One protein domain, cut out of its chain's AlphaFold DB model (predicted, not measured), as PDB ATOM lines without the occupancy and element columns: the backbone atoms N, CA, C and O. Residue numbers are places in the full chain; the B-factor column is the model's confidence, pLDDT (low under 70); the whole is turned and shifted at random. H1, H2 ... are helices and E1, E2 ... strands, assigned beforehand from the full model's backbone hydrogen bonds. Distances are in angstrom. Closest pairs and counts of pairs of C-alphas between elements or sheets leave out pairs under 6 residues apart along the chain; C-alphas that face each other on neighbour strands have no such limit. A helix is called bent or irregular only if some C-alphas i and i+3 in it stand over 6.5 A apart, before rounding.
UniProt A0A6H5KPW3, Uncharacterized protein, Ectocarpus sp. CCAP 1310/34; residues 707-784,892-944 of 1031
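This is residues 707 to 784 and 892 to 944 of the 1031 residues of an uncharacterized protein of Ectocarpus sp. CCAP 1310/34 (UniProt A0A6H5KPW3). A bent, twisted sheet of three strands has helices H2 and H3 packed together on one face, H2 running along the strands. Near the end of the sheet where E3 begins, H5 and H6 pack on each other at a steep tilt, and H1 lies toward that same end, apart from the other named elements. The printed part has 131 residues, with six named helices and three named strands in the order H1 H2 E1 H3 H4 E2 H5 H6 E3; its class is mixed, and the sheet, in the order E1 E3 E2, is antiparallel. The whole is compact, with a radius of gyration of the C-alphas of 15.6 A and spans of 49 by 33 by 25 A.

Start at H1, residues 716 to 726, which touches no helix; it is irregular, with C-alphas 721 and 724 8.9 A apart. Next find H2, residues 734 to 746, only just irregular, with C-alphas 741 and 744 6.8 A apart. E1, residues 753 to 761, is antiparallel to E3, residues 933 to 943, with N 754 and O 941 at 2.8 A. H2 has a height over the sheet of 9.4 A and stands at 0 degrees to E3 on the local plane. H3, residues 763 to 774, is irregular, with C-alphas 764 and 767 7.5 A apart, and stands at the sheet's level, at a height of 2.2 A. H2 and H3 on one face of the sheet make two layers, helices and strands. H3 touches H2 with residues 770 to 774 alone, at a steep tilt of 49 degrees; the closest C-alphas, of Arg 741 and Trp 773, are 5.9 A apart. H4, residues 778 to 784, is close to H3 but not clearly touching, with the closest C-alphas, of Cys 772 and Gly 779, 5.2 A apart. E2, residues 892 to 898, is antiparallel to E3, with N 895 and O 940 at 2.8 A. H5, residues 905 to 912, only grazes the sheet and touches H6, residues 916 to 928, opposite ways at 46 degrees, a steep tilt; their closest C-alphas are those of Ala 909 and Ala 919, 4.9 A. In H5 and H6 every O i to N i+4 pair is within hydrogen-bond range; H1 has 4 of 7, H2 6 of 9, H3 6 of 8 and H4 2 of 3.

Find C-alpha 716 at (223.437, 159.808, 170.040), where H1 begins. H2 runs 18.8 A and H6 18.3 A; E1, 22.2 A, bends by 71 degrees at residue 758. E3, 28.3 A, bends by 75 degrees at residue 936 and ends at C-alpha 943, (234.067, 169.370, 207.507).

The C-alphas of Gly 750 and Arg 917, the two farthest apart, are 49.9 A apart. Residues 785 to 891 are not printed, and C-alphas 784 and 892 are 24.2 A apart across this cut. Of the links that are printed whole, none is long. The mean pLDDT of the printed part is 82.1; look for values under 70 at residues 717 to 725 and 775 to 784.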
ATOM      1  N   PRO A 707     227.400 169.488 186.246       87.62
ATOM      2  CA  PRO A 707     226.698 168.602 185.323       87.62
ATOM      3  C   PRO A 707     226.179 167.352 186.060       87.62
ATOM      4  O   PRO A 707     226.958 166.622 186.674       87.62
ATOM      5  N   PHE A 708     224.863 167.125 186.016       88.94
ATOM      6  CA  PHE A 708     224.164 166.103 186.816       88.94
ATOM      7  C   PHE A 708     223.230 165.186 186.009       88.94
ATOM      8  O   PHE A 708     222.550 164.330 186.571       88.94
ATOM      9  N   VAL A 709     223.120 165.372 184.690       88.06
ATOM     10  CA  VAL A 709     222.168 164.606 183.874       88.06
ATOM     11  C   VAL A 709     222.731 163.203 183.597       88.06
ATOM     12  O   VAL A 709     223.839 163.112 183.065       88.06
ATOM     13  N   PRO A 710     221.990 162.117 183.895       90.62
ATOM     14  CA  PRO A 710     222.339 160.749 183.502       90.62
ATOM     15  C   PRO A 710     222.132 160.559 181.992       90.62
ATOM     16  O   PRO A 710     221.050 160.173 181.546       90.62
ATOM     17  N   VAL A 711     223.134 160.904 181.179       86.12
ATOM     18  CA  VAL A 711     223.015 160.896 179.710       86.12
ATOM     19  C   VAL A 711     223.201 159.470 179.174       86.12
ATOM     20  O   VAL A 711     224.289 158.912 179.323       86.12
ATOM     21  N   PRO A 712     222.206 158.873 178.482       86.94
ATOM     22  CA  PRO A 712     222.334 157.514 177.962       86.94
ATOM     23  C   PRO A 712     223.427 157.419 176.878       86.94
ATOM     24  O   PRO A 712     223.244 157.964 175.781       86.94
ATOM     25  N   PRO A 713     224.539 156.689 177.099       82.25
ATOM     26  CA  PRO A 713     225.701 156.719 176.203       82.25
ATOM     27  C   PRO A 713     225.422 156.084 174.831       82.25
ATOM     28  O   PRO A 713     226.117 156.370 173.855       82.25
ATOM     29  N   ARG A 714     224.367 155.260 174.743       82.69
ATOM     30  CA  ARG A 714     223.879 154.609 173.514       82.69
ATOM     31  C   ARG A 714     222.872 155.458 172.718       82.69
ATOM     32  O   ARG A 714     222.470 155.048 171.633       82.69
ATOM     33  N   LEU A 715     222.457 156.629 173.216       79.00
ATOM     34  CA  LEU A 715     221.558 157.545 172.502       79.00
ATOM     35  C   LEU A 715     222.336 158.753 171.971       79.00
ATOM     36  O   LEU A 715     222.511 159.758 172.656       79.00
ATOM     37  N   ALA A 716     222.746 158.696 170.702       72.19
ATOM     38  CA  ALA A 716     223.437 159.808 170.040       72.19
ATOM     39  C   ALA A 716     222.614 161.119 170.025       72.19
ATOM     40  O   ALA A 716     223.187 162.205 169.993       72.19
ATOM     41  N   SER A 717     221.279 161.031 170.084       69.56
ATOM     42  CA  SER A 717     220.367 162.174 170.235       69.56
ATOM     43  C   SER A 717     220.360 162.779 171.642       69.56
ATOM     44  O   SER A 717     220.034 163.954 171.780       69.56
ATOM     45  N   ALA A 718     220.717 162.010 172.673       64.56
ATOM     46  CA  ALA A 718     220.882 162.499 174.037       64.56
ATOM     47  C   ALA A 718     222.251 163.170 174.195       64.56
ATOM     48  O   ALA A 718     222.317 164.333 174.581       64.56
ATOM     49  N   ARG A 719     223.321 162.472 173.792       69.19
ATOM     50  CA  ARG A 719     224.710 162.965 173.804       69.19
ATOM     51  C   ARG A 719     224.839 164.325 173.111       69.19
ATOM     52  O   ARG A 719     225.100 165.328 173.770       69.19
ATOM     53  N   ARG A 720     224.408 164.432 171.845       68.31
ATOM     54  CA  ARG A 720     224.377 165.704 171.083       68.31
ATOM     55  C   ARG A 720     223.522 166.832 171.690       68.31
ATOM     56  O   ARG A 720     223.607 167.954 171.198       68.31
ATOM     57  N   ARG A 721     222.669 166.561 172.686       66.00
ATOM     58  CA  ARG A 721     221.840 167.569 173.375       66.00
ATOM     59  C   ARG A 721     222.336 167.927 174.779       66.00
ATOM     60  O   ARG A 721     221.875 168.937 175.299       66.00
ATOM     61  N   TYR A 722     223.229 167.134 175.378       65.12
ATOM     62  CA  TYR A 722     223.593 167.254 176.797       65.12
ATOM     63  C   TYR A 722     225.084 167.027 177.130       65.12
ATOM     64  O   TYR A 722     225.464 167.350 178.252       65.12
ATOM     65  N   ASP A 723     225.910 166.495 176.212       63.94
ATOM     66  CA  ASP A 723     227.259 165.945 176.488       63.94
ATOM     67  C   ASP A 723     228.107 166.811 177.433       63.94
ATOM     68  O   ASP A 723     228.428 166.372 178.528       63.94
ATOM     69  N   VAL A 724     228.462 168.034 177.036       57.12
ATOM     70  CA  VAL A 724     229.491 168.806 177.756       57.12
ATOM     71  C   VAL A 724     228.927 169.513 178.987       57.12
ATOM     72  O   VAL A 724     229.434 169.375 180.094       57.12
ATOM     73  N   PHE A 725     227.872 170.306 178.792       64.75
ATOM     74  CA  PHE A 725     227.396 171.237 179.815       64.75
ATOM     75  C   PHE A 725     226.450 170.594 180.836       64.75
ATOM     76  O   PHE A 725     226.223 171.186 181.885       64.75
ATOM     77  N   ALA A 726     225.859 169.430 180.539       74.50
ATOM     78  CA  ALA A 726     224.827 168.829 181.385       74.50
ATOM     79  C   ALA A 726     225.125 167.390 181.832       74.50
ATOM     80  O   ALA A 726     224.569 166.976 182.849       74.50
ATOM     81  N   SER A 727     225.975 166.630 181.133       83.88
ATOM     82  CA  SER A 727     226.237 165.224 181.464       83.88
ATOM     83  C   SER A 727     227.003 165.050 182.773       83.88
ATOM     84  O   SER A 727     228.178 165.394 182.872       83.88
ATOM     85  N   GLY A 728     226.367 164.415 183.755       85.00
ATOM     86  CA  GLY A 728     227.041 163.906 184.952       85.00
ATOM     87  C   GLY A 728     227.622 162.498 184.760       85.00
ATOM     88  O   GLY A 728     227.905 161.813 185.741       85.00
ATOM     89  N   GLY A 729     227.761 162.027 183.516       86.25
ATOM     90  CA  GLY A 729     228.070 160.633 183.182       86.25
ATOM     91  C   GLY A 729     226.812 159.787 182.947       86.25
ATOM     92  O   GLY A 729     225.721 160.321 182.754       86.25
ATOM     93  N   SER A 730     226.957 158.459 182.953       86.50
ATOM     94  CA  SER A 730     225.849 157.530 182.679       86.50
ATOM     95  C   SER A 730     224.755 157.589 183.752       86.50
ATOM     96  O   SER A 730     223.575 157.646 183.411       86.50
ATOM     97  N   ASN A 731     225.145 157.659 185.026       89.69
ATOM     98  CA  ASN A 731     224.257 157.755 186.187       89.69
ATOM     99  C   ASN A 731     224.014 159.200 186.673       89.69
ATOM    100  O   ASN A 731     223.223 159.409 187.588       89.69
ATOM    101  N   GLY A 732     224.675 160.195 186.072       89.31
ATOM    102  CA  GLY A 732     224.573 161.604 186.464       89.31
ATOM    103  C   GLY A 732     225.418 162.007 187.684       89.31
ATOM    104  O   GLY A 732     225.467 163.185 188.017       89.31
ATOM    105  N   GLU A 733     226.109 161.071 188.342       91.88
ATOM    106  CA  GLU A 733     226.757 161.313 189.640       91.88
ATOM    107  C   GLU A 733     228.291 161.425 189.580       91.88
ATOM    108  O   GLU A 733     228.905 161.770 190.587       91.88
ATOM    109  N   LYS A 734     228.937 161.216 188.421       89.94
ATOM    110  CA  LYS A 734     230.412 161.196 188.295       89.94
ATOM    111  C   LYS A 734     231.075 162.489 188.791       89.94
ATOM    112  O   LYS A 734     232.066 162.438 189.518       89.94
ATOM    113  N   VAL A 735     230.537 163.650 188.405       90.81
ATOM    114  CA  VAL A 735     231.088 164.960 188.808       90.81
ATOM    115  C   VAL A 735     230.769 165.259 190.277       90.81
ATOM    116  O   VAL A 735     231.613 165.778 191.005       90.81
ATOM    117  N   ILE A 736     229.576 164.865 190.735       92.75
ATOM    118  CA  ILE A 736     229.118 165.002 192.125       92.75
ATOM    119  C   ILE A 736     230.041 164.220 193.075       92.75
ATOM    120  O   ILE A 736     230.513 164.761 194.077       92.75
ATOM    121  N   GLU A 737     230.356 162.970 192.732       92.25
ATOM    122  CA  GLU A 737     231.303 162.124 193.459       92.25
ATOM    123  C   GLU A 737     232.701 162.761 193.519       92.25
ATOM    124  O   GLU A 737     233.297 162.837 194.596       92.25
ATOM    125  N   GLY A 738     233.205 163.282 192.392       91.81
ATOM    126  CA  GLY A 738     234.485 163.994 192.329       91.81
ATOM    127  C   GLY A 738     234.551 165.199 193.276       91.81
ATOM    128  O   GLY A 738     235.534 165.358 194.008       91.81
ATOM    129  N   ILE A 739     233.478 165.998 193.334       93.62
ATOM    130  CA  ILE A 739     233.344 167.122 194.271       93.62
ATOM    131  C   ILE A 739     233.436 166.622 195.719       93.62
ATOM    132  O   ILE A 739     234.284 167.096 196.475       93.62
ATOM    133  N   PHE A 740     232.638 165.628 196.125       91.88
ATOM    134  CA  PHE A 740     232.670 165.145 197.514       91.88
ATOM    135  C   PHE A 740     234.005 164.510 197.915       91.88
ATOM    136  O   PHE A 740     234.467 164.737 199.038       91.88
ATOM    137  N   ARG A 741     234.654 163.763 197.011       89.25
ATOM    138  CA  ARG A 741     235.947 163.117 197.287       89.25
ATOM    139  C   ARG A 741     237.064 164.130 197.544       89.25
ATOM    140  O   ARG A 741     237.847 163.925 198.470       89.25
ATOM    141  N   GLY A 742     237.119 165.231 196.791       89.19
ATOM    142  CA  GLY A 742     238.116 166.290 197.008       89.19
ATOM    143  C   GLY A 742     237.751 167.310 198.096       89.19
ATOM    144  O   GLY A 742     238.645 167.901 198.706       89.19
ATOM    145  N   ALA A 743     236.463 167.506 198.400       90.69
ATOM    146  CA  ALA A 743     236.010 168.567 199.303       90.69
ATOM    147  C   ALA A 743     236.556 168.467 200.740       90.69
ATOM    148  O   ALA A 743     236.739 169.505 201.380       90.69
ATOM    149  N   PHE A 744     236.839 167.263 201.267       86.56
ATOM    150  CA  PHE A 744     237.370 167.132 202.636       86.56
ATOM    151  C   PHE A 744     238.691 167.881 202.774       86.56
ATOM    152  O   PHE A 744     238.867 168.655 203.707       86.56
ATOM    153  N   ASP A 745     239.604 167.680 201.832       87.00
ATOM    154  CA  ASP A 745     240.971 168.178 201.934       87.00
ATOM    155  C   ASP A 745     241.097 169.660 201.533       87.00
ATOM    156  O   ASP A 745     242.106 170.288 201.842       87.00
ATOM    157  N   ARG A 746     240.041 170.250 200.951       90.88
ATOM    158  CA  ARG A 746     239.950 171.681 200.595       90.88
ATOM    159  C   ARG A 746     239.158 172.541 201.579       90.88
ATOM    160  O   ARG A 746     239.334 173.753 201.584       90.88
ATOM    161  N   LEU A 747     238.278 171.974 202.403       90.81
ATOM    162  CA  LEU A 747     237.497 172.756 203.372       90.81
ATOM    163  C   LEU A 747     238.270 173.006 204.669       90.81
ATOM    164  O   LEU A 747     238.895 172.092 205.216       90.81
ATOM    165  N   ARG A 748     238.158 174.216 205.236       89.62
ATOM    166  CA  ARG A 748     238.704 174.507 206.574       89.62
ATOM    167  C   ARG A 748     238.081 173.592 207.651       89.62
ATOM    168  O   ARG A 748     236.852 173.585 207.791       89.62
ATOM    169  N   PRO A 749     238.878 172.864 208.459       85.00
ATOM    170  CA  PRO A 749     238.367 172.002 209.529       85.00
ATOM    171  C   PRO A 749     237.441 172.730 210.514       85.00
ATOM    172  O   PRO A 749     237.803 173.741 211.108       85.00
ATOM    173  N   GLY A 750     236.232 172.205 210.720       76.50
ATOM    174  CA  GLY A 750     235.294 172.695 211.735       76.50
ATOM    175  C   GLY A 750     234.609 174.035 211.444       76.50
ATOM    176  O   GLY A 750     233.752 174.442 212.241       76.50
ATOM    177  N   SER A 751     234.929 174.712 210.339       80.81
ATOM    178  CA  SER A 751     234.219 175.904 209.849       80.81
ATOM    179  C   SER A 751     233.642 175.692 208.450       80.81
ATOM    180  O   SER A 751     232.442 175.921 208.287       80.81
ATOM    181  N   GLY A 752     234.456 175.195 207.512       88.00
ATOM    182  CA  GLY A 752     234.180 175.158 206.078       88.00
ATOM    183  C   GLY A 752     232.890 174.438 205.683       88.00
ATOM    184  O   GLY A 752     232.532 173.410 206.268       88.00
ATOM    185  N   LEU A 753     232.216 174.987 204.673       89.25
ATOM    186  CA  LEU A 753     230.955 174.507 204.107       89.25
ATOM    187  C   LEU A 753     231.097 174.241 202.602       89.25
ATOM    188  O   LEU A 753     231.417 175.153 201.852       89.25
ATOM    189  N   LEU A 754     230.777 173.030 202.151       92.31
ATOM    190  CA  LEU A 754     230.343 172.775 200.780       92.31
ATOM    191  C   LEU A 754     228.830 173.016 200.706       92.31
ATOM    192  O   LEU A 754     228.073 172.464 201.507       92.31
ATOM    193  N   ALA A 755     228.403 173.829 199.749       91.44
ATOM    194  CA  ALA A 755     227.014 174.035 199.379       91.44
ATOM    195  C   ALA A 755     226.877 173.761 197.875       91.44
ATOM    196  O   ALA A 755     227.539 174.400 197.063       91.44
ATOM    197  N   MET A 756     226.032 172.800 197.512       91.19
ATOM    198  CA  MET A 756     225.827 172.351 196.135       91.19
ATOM    199  C   MET A 756     224.336 172.339 195.802       91.19
ATOM    200  O   MET A 756     223.511 172.022 196.662       91.19
ATOM    201  N   VAL A 757     223.992 172.627 194.550       87.62
ATOM    202  CA  VAL A 757     222.671 172.347 193.968       87.62
ATOM    203  C   VAL A 757     222.819 171.338 192.828       87.62
ATOM    204  O   VAL A 757     223.795 171.395 192.084       87.62
ATOM    205  N   SER A 758     221.902 170.376 192.733       89.19
ATOM    206  CA  SER A 758     221.944 169.298 191.738       89.19
ATOM    207  C   SER A 758     220.570 168.651 191.562       89.19
ATOM    208  O   SER A 758     219.713 168.741 192.442       89.19
ATOM    209  N   GLU A 759     220.369 167.913 190.474       88.19
ATOM    210  CA  GLU A 759     219.433 166.786 190.503       88.19
ATOM    211  C   GLU A 759     220.123 165.581 191.163       88.19
ATOM    212  O   GLU A 759     221.326 165.378 190.998       88.19
ATOM    213  N   LEU A 760     219.381 164.822 191.969       90.31
ATOM    214  CA  LEU A 760     219.881 163.719 192.790       90.31
ATOM    215  C   LEU A 760     219.197 162.415 192.368       90.31
ATOM    216  O   LEU A 760     217.963 162.343 192.373       90.31
ATOM    217  N   ALA A 761     219.990 161.391 192.045       93.06
ATOM    218  CA  ALA A 761     219.496 160.062 191.704       93.06
ATOM    219  C   ALA A 761     219.246 159.234 192.972       93.06
ATOM    220  O   ALA A 761     220.129 159.092 193.820       93.06
ATOM    221  N   ASN A 762     218.048 158.660 193.088       93.56
ATOM    222  CA  ASN A 762     217.536 157.957 194.269       93.56
ATOM    223  C   ASN A 762     217.715 158.791 195.561       93.56
ATOM    224  O   ASN A 762     218.416 158.374 196.487       93.56
ATOM    225  N   PRO A 763     217.090 159.983 195.661       89.25
ATOM    226  CA  PRO A 763     217.374 160.970 196.711       89.25
ATOM    227  C   PRO A 763     217.186 160.430 198.139       89.25
ATOM    228  O   PRO A 763     217.893 160.848 199.052       89.25
ATOM    229  N   ARG A 764     216.290 159.451 198.330       85.69
ATOM    230  CA  ARG A 764     216.016 158.794 199.624       85.69
ATOM    231  C   ARG A 764     217.187 157.966 200.164       85.69
ATOM    232  O   ARG A 764     217.246 157.732 201.366       85.69
ATOM    233  N   THR A 765     218.088 157.502 199.298       86.31
ATOM    234  CA  THR A 765     219.280 156.715 199.664       86.31
ATOM    235  C   THR A 765     220.583 157.482 199.434       86.31
ATOM    236  O   THR A 765     221.668 156.946 199.670       86.31
ATOM    237  N   PHE A 766     220.503 158.758 199.040       86.00
ATOM    238  CA  PHE A 766     221.665 159.596 198.742       86.00
ATOM    239  C   PHE A 766     222.615 159.754 199.941       86.00
ATOM    240  O   PHE A 766     223.826 159.741 199.751       86.00
ATOM    241  N   ASP A 767     222.108 159.786 201.180       80.69
ATOM    242  CA  ASP A 767     222.952 159.802 202.388       80.69
ATOM    243  C   ASP A 767     223.875 158.571 202.497       80.69
ATOM    244  O   ASP A 767     224.967 158.670 203.059       80.69
ATOM    245  N   ALA A 768     223.478 157.412 201.958       81.62
ATOM    246  CA  ALA A 768     224.321 156.216 201.927       81.62
ATOM    247  C   ALA A 768     225.407 156.314 200.839       81.62
ATOM    248  O   ALA A 768     226.570 156.016 201.115       81.62
ATOM    249  N   LYS A 769     225.059 156.817 199.642       85.12
ATOM    250  CA  LYS A 769     226.032 157.128 198.574       85.12
ATOM    251  C   LYS A 769     227.076 158.130 199.064       85.12
ATOM    252  O   LYS A 769     228.276 157.881 198.976       85.12
ATOM    253  N   LEU A 770     226.604 159.216 199.676       83.12
ATOM    254  CA  LEU A 770     227.419 160.287 200.234       83.12
ATOM    255  C   LEU A 770     228.423 159.751 201.261       83.12
ATOM    256  O   LEU A 770     229.603 160.077 201.164       83.12
ATOM    257  N   ARG A 771     227.998 158.871 202.184       78.50
ATOM    258  CA  ARG A 771     228.901 158.185 203.130       78.50
ATOM    259  C   ARG A 771     229.970 157.345 202.424       78.50
ATOM    260  O   ARG A 771     231.112 157.372 202.866       78.50
ATOM    261  N   CYS A 772     229.642 156.645 201.335       82.06
ATOM    262  CA  CYS A 772     230.607 155.852 200.561       82.06
ATOM    263  C   CYS A 772     231.642 156.725 199.819       82.06
ATOM    264  O   CYS A 772     232.833 156.411 199.791       82.06
ATOM    265  N   TRP A 773     231.223 157.868 199.266       85.19
ATOM    266  CA  TRP A 773     232.141 158.821 198.630       85.19
ATOM    267  C   TRP A 773     233.092 159.492 199.633       85.19
ATOM    268  O   TRP A 773     234.254 159.748 199.314       85.19
ATOM    269  N   ILE A 774     232.601 159.748 200.848       77.19
ATOM    270  CA  ILE A 774     233.312 160.429 201.938       77.19
ATOM    271  C   ILE A 774     234.198 159.494 202.781       77.19
ATOM    272  O   ILE A 774     235.241 159.923 203.284       77.19
ATOM    273  N   GLY A 775     233.776 158.241 202.972       61.78
ATOM    274  CA  GLY A 775     234.418 157.258 203.843       61.78
ATOM    275  C   GLY A 775     235.727 156.728 203.262       61.78
ATOM    276  O   GLY A 775     235.744 156.063 202.226       61.78
ATOM    277  N   GLY A 776     236.839 157.007 203.944       52.53
ATOM    278  CA  GLY A 776     238.155 156.509 203.552       52.53
ATOM    279  C   GLY A 776     238.273 154.992 203.715       52.53
ATOM    280  O   GLY A 776     237.998 154.465 204.784       52.53
ATOM    281  N   GLU A 777     238.731 154.328 202.654       43.19
ATOM    282  CA  GLU A 777     239.178 152.922 202.562       43.19
ATOM    283  C   GLU A 777     238.156 151.810 202.866       43.19
ATOM    284  O   GLU A 777     238.074 150.877 202.069       43.19
ATOM    285  N   GLU A 778     237.294 151.920 203.880       41.78
ATOM    286  CA  GLU A 778     236.186 150.967 204.092       41.78
ATOM    287  C   GLU A 778     235.263 150.913 202.858       41.78
ATOM    288  O   GLU A 778     234.938 149.834 202.354       41.78
ATOM    289  N   GLY A 779     234.964 152.078 202.267       35.69
ATOM    290  CA  GLY A 779     234.231 152.186 201.002       35.69
ATOM    291  C   GLY A 779     234.962 151.600 199.782       35.69
ATOM    292  O   GLY A 779     234.305 151.261 198.803       35.69
ATOM    293  N   ARG A 780     236.294 151.422 199.828       35.66
ATOM    294  CA  ARG A 780     237.061 150.789 198.732       35.66
ATOM    295  C   ARG A 780     237.010 149.262 198.780       35.66
ATOM    296  O   ARG A 780     237.111 148.625 197.732       35.66
ATOM    297  N   ASN A 781     236.849 148.675 199.967       31.91
ATOM    298  CA  ASN A 781     236.650 147.232 200.104       31.91
ATOM    299  C   ASN A 781     235.209 146.833 199.755       31.91
ATOM    300  O   ASN A 781     235.028 145.824 199.078       31.91
ATOM    301  N   ALA A 782     234.211 147.662 200.087       34.06
ATOM    302  CA  ALA A 782     232.828 147.466 199.639       34.06
ATOM    303  C   ALA A 782     232.720 147.391 198.100       34.06
ATOM    304  O   ALA A 782     232.157 146.443 197.560       34.06
ATOM    305  N   THR A 783     233.379 148.300 197.369       32.22
ATOM    306  CA  THR A 783     233.449 148.255 195.891       32.22
ATOM    307  C   THR A 783     234.273 147.091 195.319       32.22
ATOM    308  O   THR A 783     234.427 146.992 194.104       32.22
ATOM    309  N   ARG A 784     234.844 146.224 196.169       30.80
ATOM    310  CA  ARG A 784     235.609 145.036 195.761       30.80
ATOM    311  C   ARG A 784     234.961 143.713 196.187       30.80
ATOM    312  O   ARG A 784     235.362 142.678 195.658       30.80
ATOM    313  N   TRP A 892     232.249 164.374 209.112       76.38
ATOM    314  CA  TRP A 892     231.447 165.312 208.333       76.38
ATOM    315  C   TRP A 892     230.064 165.450 208.965       76.38
ATOM    316  O   TRP A 892     229.543 164.495 209.533       76.38
ATOM    317  N   VAL A 893     229.458 166.629 208.838       77.69
ATOM    318  CA  VAL A 893     228.065 166.879 209.238       77.69
ATOM    319  C   VAL A 893     227.371 167.593 208.087       77.69
ATOM    320  O   VAL A 893     227.895 168.589 207.588       77.69
ATOM    321  N   GLY A 894     226.209 167.107 207.656       76.38
ATOM    322  CA  GLY A 894     225.526 167.649 206.486       76.38
ATOM    323  C   GLY A 894     224.012 167.496 206.510       76.38
ATOM    324  O   GLY A 894     223.429 166.974 207.458       76.38
ATOM    325  N   THR A 895     223.368 168.010 205.470       81.88
ATOM    326  CA  THR A 895     221.920 167.954 205.263       81.88
ATOM    327  C   THR A 895     221.623 167.991 203.767       81.88
ATOM    328  O   THR A 895     222.121 168.860 203.048       81.88
ATOM    329  N   VAL A 896     220.783 167.061 203.317       81.31
ATOM    330  CA  VAL A 896     220.252 166.987 201.953       81.31
ATOM    331  C   VAL A 896     218.814 167.506 201.968       81.31
ATOM    332  O   VAL A 896     218.006 167.099 202.800       81.31
ATOM    333  N   LEU A 897     218.481 168.415 201.053       82.31
ATOM    334  CA  LEU A 897     217.143 168.984 200.894       82.31
ATOM    335  C   LEU A 897     216.675 168.764 199.455       82.31
ATOM    336  O   LEU A 897     217.174 169.421 198.552       82.31
ATOM    337  N   HIS A 898     215.691 167.894 199.237       83.44
ATOM    338  CA  HIS A 898     215.146 167.614 197.903       83.44
ATOM    339  C   HIS A 898     213.632 167.883 197.813       83.44
ATOM    340  O   HIS A 898     212.954 168.165 198.816       83.44
ATOM    341  N   GLU A 899     213.080 167.820 196.599       77.56
ATOM    342  CA  GLU A 899     211.632 167.907 196.379       77.56
ATOM    343  C   GLU A 899     210.865 166.783 197.101       77.56
ATOM    344  O   GLU A 899     211.317 165.643 197.188       77.56
ATOM    345  N   ARG A 900     209.669 167.095 197.628       73.50
ATOM    346  CA  ARG A 900     208.843 166.133 198.396       73.50
ATOM    347  C   ARG A 900     208.313 164.965 197.560       73.50
ATOM    348  O   ARG A 900     207.937 163.946 198.132       73.50
ATOM    349  N   GLN A 901     208.233 165.143 196.247       84.88
ATOM    350  CA  GLN A 901     207.783 164.147 195.284       84.88
ATOM    351  C   GLN A 901     208.851 164.068 194.188       84.88
ATOM    352  O   GLN A 901     208.812 164.877 193.262       84.88
ATOM    353  N   PRO A 902     209.836 163.161 194.325       88.81
ATOM    354  CA  PRO A 902     210.745 162.832 193.238       88.81
ATOM    355  C   PRO A 902     209.968 162.383 192.000       88.81
ATOM    356  O   PRO A 902     208.904 161.773 192.113       88.81
ATOM    357  N   TRP A 903     210.515 162.660 190.824       91.06
ATOM    358  CA  TRP A 903     210.011 162.127 189.565       91.06
ATOM    359  C   TRP A 903     210.477 160.686 189.426       91.06
ATOM    360  O   TRP A 903     211.645 160.382 189.670       91.06
ATOM    361  N   THR A 904     209.592 159.797 188.993       95.25
ATOM    362  CA  THR A 904     210.004 158.455 188.581       95.25
ATOM    363  C   THR A 904     210.970 158.534 187.397       95.25
ATOM    364  O   THR A 904     210.929 159.476 186.600       95.25
ATOM    365  N   ALA A 905     211.800 157.503 187.218       94.62
ATOM    366  CA  ALA A 905     212.677 157.359 186.053       94.62
ATOM    367  C   ALA A 905     211.942 157.582 184.714       94.62
ATOM    368  O   ALA A 905     212.504 158.145 183.777       94.62
ATOM    369  N   ARG A 906     210.658 157.205 184.642       94.44
ATOM    370  CA  ARG A 906     209.797 157.447 183.484       94.44
ATOM    371  C   ARG A 906     209.459 158.927 183.291       94.44
ATOM    372  O   ARG A 906     209.690 159.457 182.210       94.44
ATOM    373  N   GLU A 907     208.930 159.600 184.309       91.31
ATOM    374  CA  GLU A 907     208.587 161.031 184.223       91.31
ATOM    375  C   GLU A 907     209.826 161.888 183.930       91.31
ATOM    376  O   GLU A 907     209.753 162.881 183.206       91.31
ATOM    377  N   TYR A 908     210.985 161.483 184.452       90.94
ATOM    378  CA  TYR A 908     212.262 162.110 184.142       90.94
ATOM    379  C   TYR A 908     212.691 161.879 182.682       90.94
ATOM    380  O   TYR A 908     213.061 162.827 181.985       90.94
ATOM    381  N   ALA A 909     212.577 160.646 182.179       90.44
ATOM    382  CA  ALA A 909     212.837 160.313 180.779       90.44
ATOM    383  C   ALA A 909     211.921 161.078 179.808       90.44
ATOM    384  O   ALA A 909     212.403 161.644 178.826       90.44
ATOM    385  N   GLU A 910     210.620 161.157 180.103       88.69
ATOM    386  CA  GLU A 910     209.633 161.906 179.312       88.69
ATOM    387  C   GLU A 910     209.942 163.418 179.265       88.69
ATOM    388  O   GLU A 910     209.660 164.062 178.257       88.69
ATOM    389  N   ARG A 911     210.598 163.979 180.295       83.38
ATOM    390  CA  ARG A 911     211.075 165.381 180.327       83.38
ATOM    391  C   ARG A 911     212.396 165.626 179.584       83.38
ATOM    392  O   ARG A 911     212.641 166.751 179.151       83.38
ATOM    393  N   ARG A 912     213.283 164.627 179.481       82.44
ATOM    394  CA  ARG A 912     214.612 164.755 178.836       82.44
ATOM    395  C   ARG A 912     214.624 164.327 177.364       82.44
ATOM    396  O   ARG A 912     215.511 164.723 176.602       82.44
ATOM    397  N   ALA A 913     213.665 163.521 176.931       81.81
ATOM    398  CA  ALA A 913     213.570 163.053 175.555       81.81
ATOM    399  C   ALA A 913     212.993 164.108 174.592       81.81
ATOM    400  O   ALA A 913     212.072 164.842 174.929       81.81
ATOM    401  N   GLY A 914     213.485 164.140 173.351       75.62
ATOM    402  CA  GLY A 914     212.886 164.905 172.253       75.62
ATOM    403  C   GLY A 914     211.760 164.159 171.520       75.62
ATOM    404  O   GLY A 914     211.171 164.703 170.588       75.62
ATOM    405  N   SER A 915     211.472 162.905 171.889       82.38
ATOM    406  CA  SER A 915     210.377 162.098 171.330       82.38
ATOM    407  C   SER A 915     209.994 160.927 172.256       82.38
ATOM    408  O   SER A 915     210.845 160.475 173.020       82.38
ATOM    409  N   PRO A 916     208.777 160.353 172.155       88.25
ATOM    410  CA  PRO A 916     208.374 159.204 172.979       88.25
ATOM    411  C   PRO A 916     209.297 157.981 172.841       88.25
ATOM    412  O   PRO A 916     209.674 157.373 173.837       88.25
ATOM    413  N   ARG A 917     209.760 157.675 171.619       87.31
ATOM    414  CA  ARG A 917     210.717 156.582 171.367       87.31
ATOM    415  C   ARG A 917     212.081 156.832 172.023       87.31
ATOM    416  O   ARG A 917     212.772 155.891 172.400       87.31
ATOM    417  N   GLU A 918     212.485 158.094 172.147       85.75
ATOM    418  CA  GLU A 918     213.677 158.449 172.913       85.75
ATOM    419  C   GLU A 918     213.416 158.334 174.425       85.75
ATOM    420  O   GLU A 918     214.297 157.847 175.129       85.75
ATOM    421  N   ALA A 919     212.214 158.656 174.920       89.88
ATOM    422  CA  ALA A 919     211.845 158.480 176.331       89.88
ATOM    423  C   ALA A 919     211.918 157.007 176.766       89.88
ATOM    424  O   ALA A 919     212.514 156.710 177.794       89.88
ATOM    425  N   GLU A 920     211.447 156.064 175.941       93.44
ATOM    426  CA  GLU A 920     211.660 154.621 176.167       93.44
ATOM    427  C   GLU A 920     213.151 154.242 176.249       93.44
ATOM    428  O   GLU A 920     213.534 153.294 176.936       93.44
ATOM    429  N   GLY A 921     214.007 154.938 175.496       92.50
ATOM    430  CA  GLY A 921     215.460 154.782 175.536       92.50
ATOM    431  C   GLY A 921     216.058 155.280 176.851       92.50
ATOM    432  O   GLY A 921     216.864 154.574 177.454       92.50
ATOM    433  N   TRP A 922     215.632 156.461 177.300       93.56
ATOM    434  CA  TRP A 922     216.041 157.062 178.570       93.56
ATOM    435  C   TRP A 922     215.537 156.265 179.778       93.56
ATOM    436  O   TRP A 922     216.339 155.962 180.652       93.56
ATOM    437  N   GLU A 923     214.266 155.854 179.829       96.19
ATOM    438  CA  GLU A 923     213.732 155.078 180.961       96.19
ATOM    439  C   GLU A 923     214.471 153.739 181.112       96.19
ATOM    440  O   GLU A 923     214.870 153.367 182.215       96.19
ATOM    441  N   ARG A 924     214.719 153.036 179.997       95.75
ATOM    442  CA  ARG A 924     215.489 151.782 179.997       95.75
ATOM    443  C   ARG A 924     216.935 151.989 180.457       95.75
ATOM    444  O   ARG A 924     217.482 151.104 181.103       95.75
ATOM    445  N   HIS A 925     217.541 153.129 180.123       95.56
ATOM    446  CA  HIS A 925     218.880 153.496 180.588       95.56
ATOM    447  C   HIS A 925     218.892 153.775 182.094       95.56
ATOM    448  O   HIS A 925     219.619 153.112 182.819       95.56
ATOM    449  N   LEU A 926     218.022 154.668 182.574       95.94
ATOM    450  CA  LEU A 926     217.900 155.031 183.991       95.94
ATOM    451  C   LEU A 926     217.705 153.795 184.878       95.94
ATOM    452  O   LEU A 926     218.448 153.600 185.834       95.94
ATOM    453  N   ARG A 927     216.773 152.907 184.506       96.19
ATOM    454  CA  ARG A 927     216.544 151.640 185.220       96.19
ATOM    455  C   ARG A 927     217.738 150.682 185.144       96.19
ATOM    456  O   ARG A 927     217.941 149.911 186.074       96.19
ATOM    457  N   GLY A 928     218.525 150.730 184.066       96.00
ATOM    458  CA  GLY A 928     219.770 149.970 183.919       96.00
ATOM    459  C   GLY A 928     220.891 150.455 184.846       96.00
ATOM    460  O   GLY A 928     221.625 149.634 185.379       96.00
ATOM    461  N   GLU A 929     220.963 151.762 185.107       95.56
ATOM    462  CA  GLU A 929     221.858 152.377 186.104       95.56
ATOM    463  C   GLU A 929     221.299 152.282 187.547       95.56
ATOM    464  O   GLU A 929     221.839 152.893 188.468       95.56
ATOM    465  N   GLY A 930     220.186 151.565 187.765       95.19
ATOM    466  CA  GLY A 930     219.532 151.441 189.074       95.19
ATOM    467  C   GLY A 930     218.816 152.710 189.563       95.19
ATOM    468  O   GLY A 930     218.526 152.829 190.752       95.19
ATOM    469  N   ILE A 931     218.537 153.671 188.677       95.94
ATOM    470  CA  ILE A 931     217.838 154.921 189.000       95.94
ATOM    471  C   ILE A 931     216.326 154.692 188.898       95.94
ATOM    472  O   ILE A 931     215.788 154.440 187.818       95.94
ATOM    473  N   GLU A 932     215.634 154.812 190.031       95.38
ATOM    474  CA  GLU A 932     214.176 154.690 190.142       95.38
ATOM    475  C   GLU A 932     213.496 156.054 190.306       95.38
ATOM    476  O   GLU A 932     212.429 156.290 189.731       95.38
ATOM    477  N   GLU A 933     214.137 156.958 191.052       94.31
ATOM    478  CA  GLU A 933     213.667 158.309 191.364       94.31
ATOM    479  C   GLU A 933     214.745 159.363 191.058       94.31
ATOM    480  O   GLU A 933     215.926 159.154 191.326       94.31
ATOM    481  N   MET A 934     214.327 160.534 190.578       92.44
ATOM    482  CA  MET A 934     215.155 161.731 190.389       92.44
ATOM    483  C   MET A 934     214.480 162.930 191.064       92.44
ATOM    484  O   MET A 934     213.280 163.134 190.890       92.44
ATOM    485  N   ALA A 935     215.222 163.759 191.798       87.38
ATOM    486  CA  ALA A 935     214.686 165.010 192.353       87.38
ATOM    487  C   ALA A 935     215.706 166.146 192.298       87.38
ATOM    488  O   ALA A 935     216.880 165.934 192.595       87.38
ATOM    489  N   ALA A 936     215.253 167.367 192.013       84.31
ATOM    490  CA  ALA A 936     216.053 168.562 192.273       84.31
ATOM    491  C   ALA A 936     216.294 168.726 193.786       84.31
ATOM    492  O   ALA A 936     215.407 168.453 194.608       84.31
ATOM    493  N   GLY A 937     217.491 169.176 194.163       83.50
ATOM    494  CA  GLY A 937     217.861 169.342 195.560       83.50
ATOM    495  C   GLY A 937     219.135 170.139 195.818       83.50
ATOM    496  O   GLY A 937     219.929 170.445 194.931       83.50
ATOM    497  N   PHE A 938     219.313 170.463 197.094       86.62
ATOM    498  CA  PHE A 938     220.457 171.155 197.663       86.62
ATOM    499  C   PHE A 938     221.167 170.235 198.653       86.62
ATOM    500  O   PHE A 938     220.516 169.538 199.434       86.62
ATOM    501  N   VAL A 939     222.497 170.266 198.664       87.00
ATOM    502  CA  VAL A 939     223.322 169.493 199.594       87.00
ATOM    503  C   VAL A 939     224.276 170.438 200.313       87.00
ATOM    504  O   VAL A 939     225.071 171.132 199.682       87.00
ATOM    505  N   PHE A 940     224.192 170.463 201.641       87.56
ATOM    506  CA  PHE A 940     225.030 171.289 202.510       87.56
ATOM    507  C   PHE A 940     225.852 170.379 203.415       87.56
ATOM    508  O   PHE A 940     225.284 169.621 204.196       87.56
ATOM    509  N   VAL A 941     227.180 170.426 203.326       86.38
ATOM    510  CA  VAL A 941     228.076 169.482 204.011       86.38
ATOM    511  C   VAL A 941     229.279 170.233 204.590       86.38
ATOM    512  O   VAL A 941     229.951 170.990 203.896       86.38
ATOM    513  N   ARG A 942     229.554 170.053 205.886       85.50
ATOM    514  CA  ARG A 942     230.609 170.759 206.632       85.50
ATOM    515  C   ARG A 942     231.658 169.801 207.174       85.50
ATOM    516  O   ARG A 942     231.318 168.796 207.803       85.50
ATOM    517  N   ARG A 943     232.934 170.149 206.988       83.00
ATOM    518  CA  ARG A 943     234.067 169.370 207.507       83.00
ATOM    519  C   ARG A 943     234.059 169.401 209.034       83.00
ATOM    520  O   ARG A 943     234.077 170.477 209.638       83.00
ATOM    521  N   GLY A 944     234.064 168.231 209.664       74.81
ATOM    522  CA  GLY A 944     234.173 168.097 211.111       74.81
ATOM    523  C   GLY A 944     235.457 168.749 211.626       74.81
ATOM    524  O   GLY A 944     236.532 168.595 211.051       74.81
TER     525      GLY A 944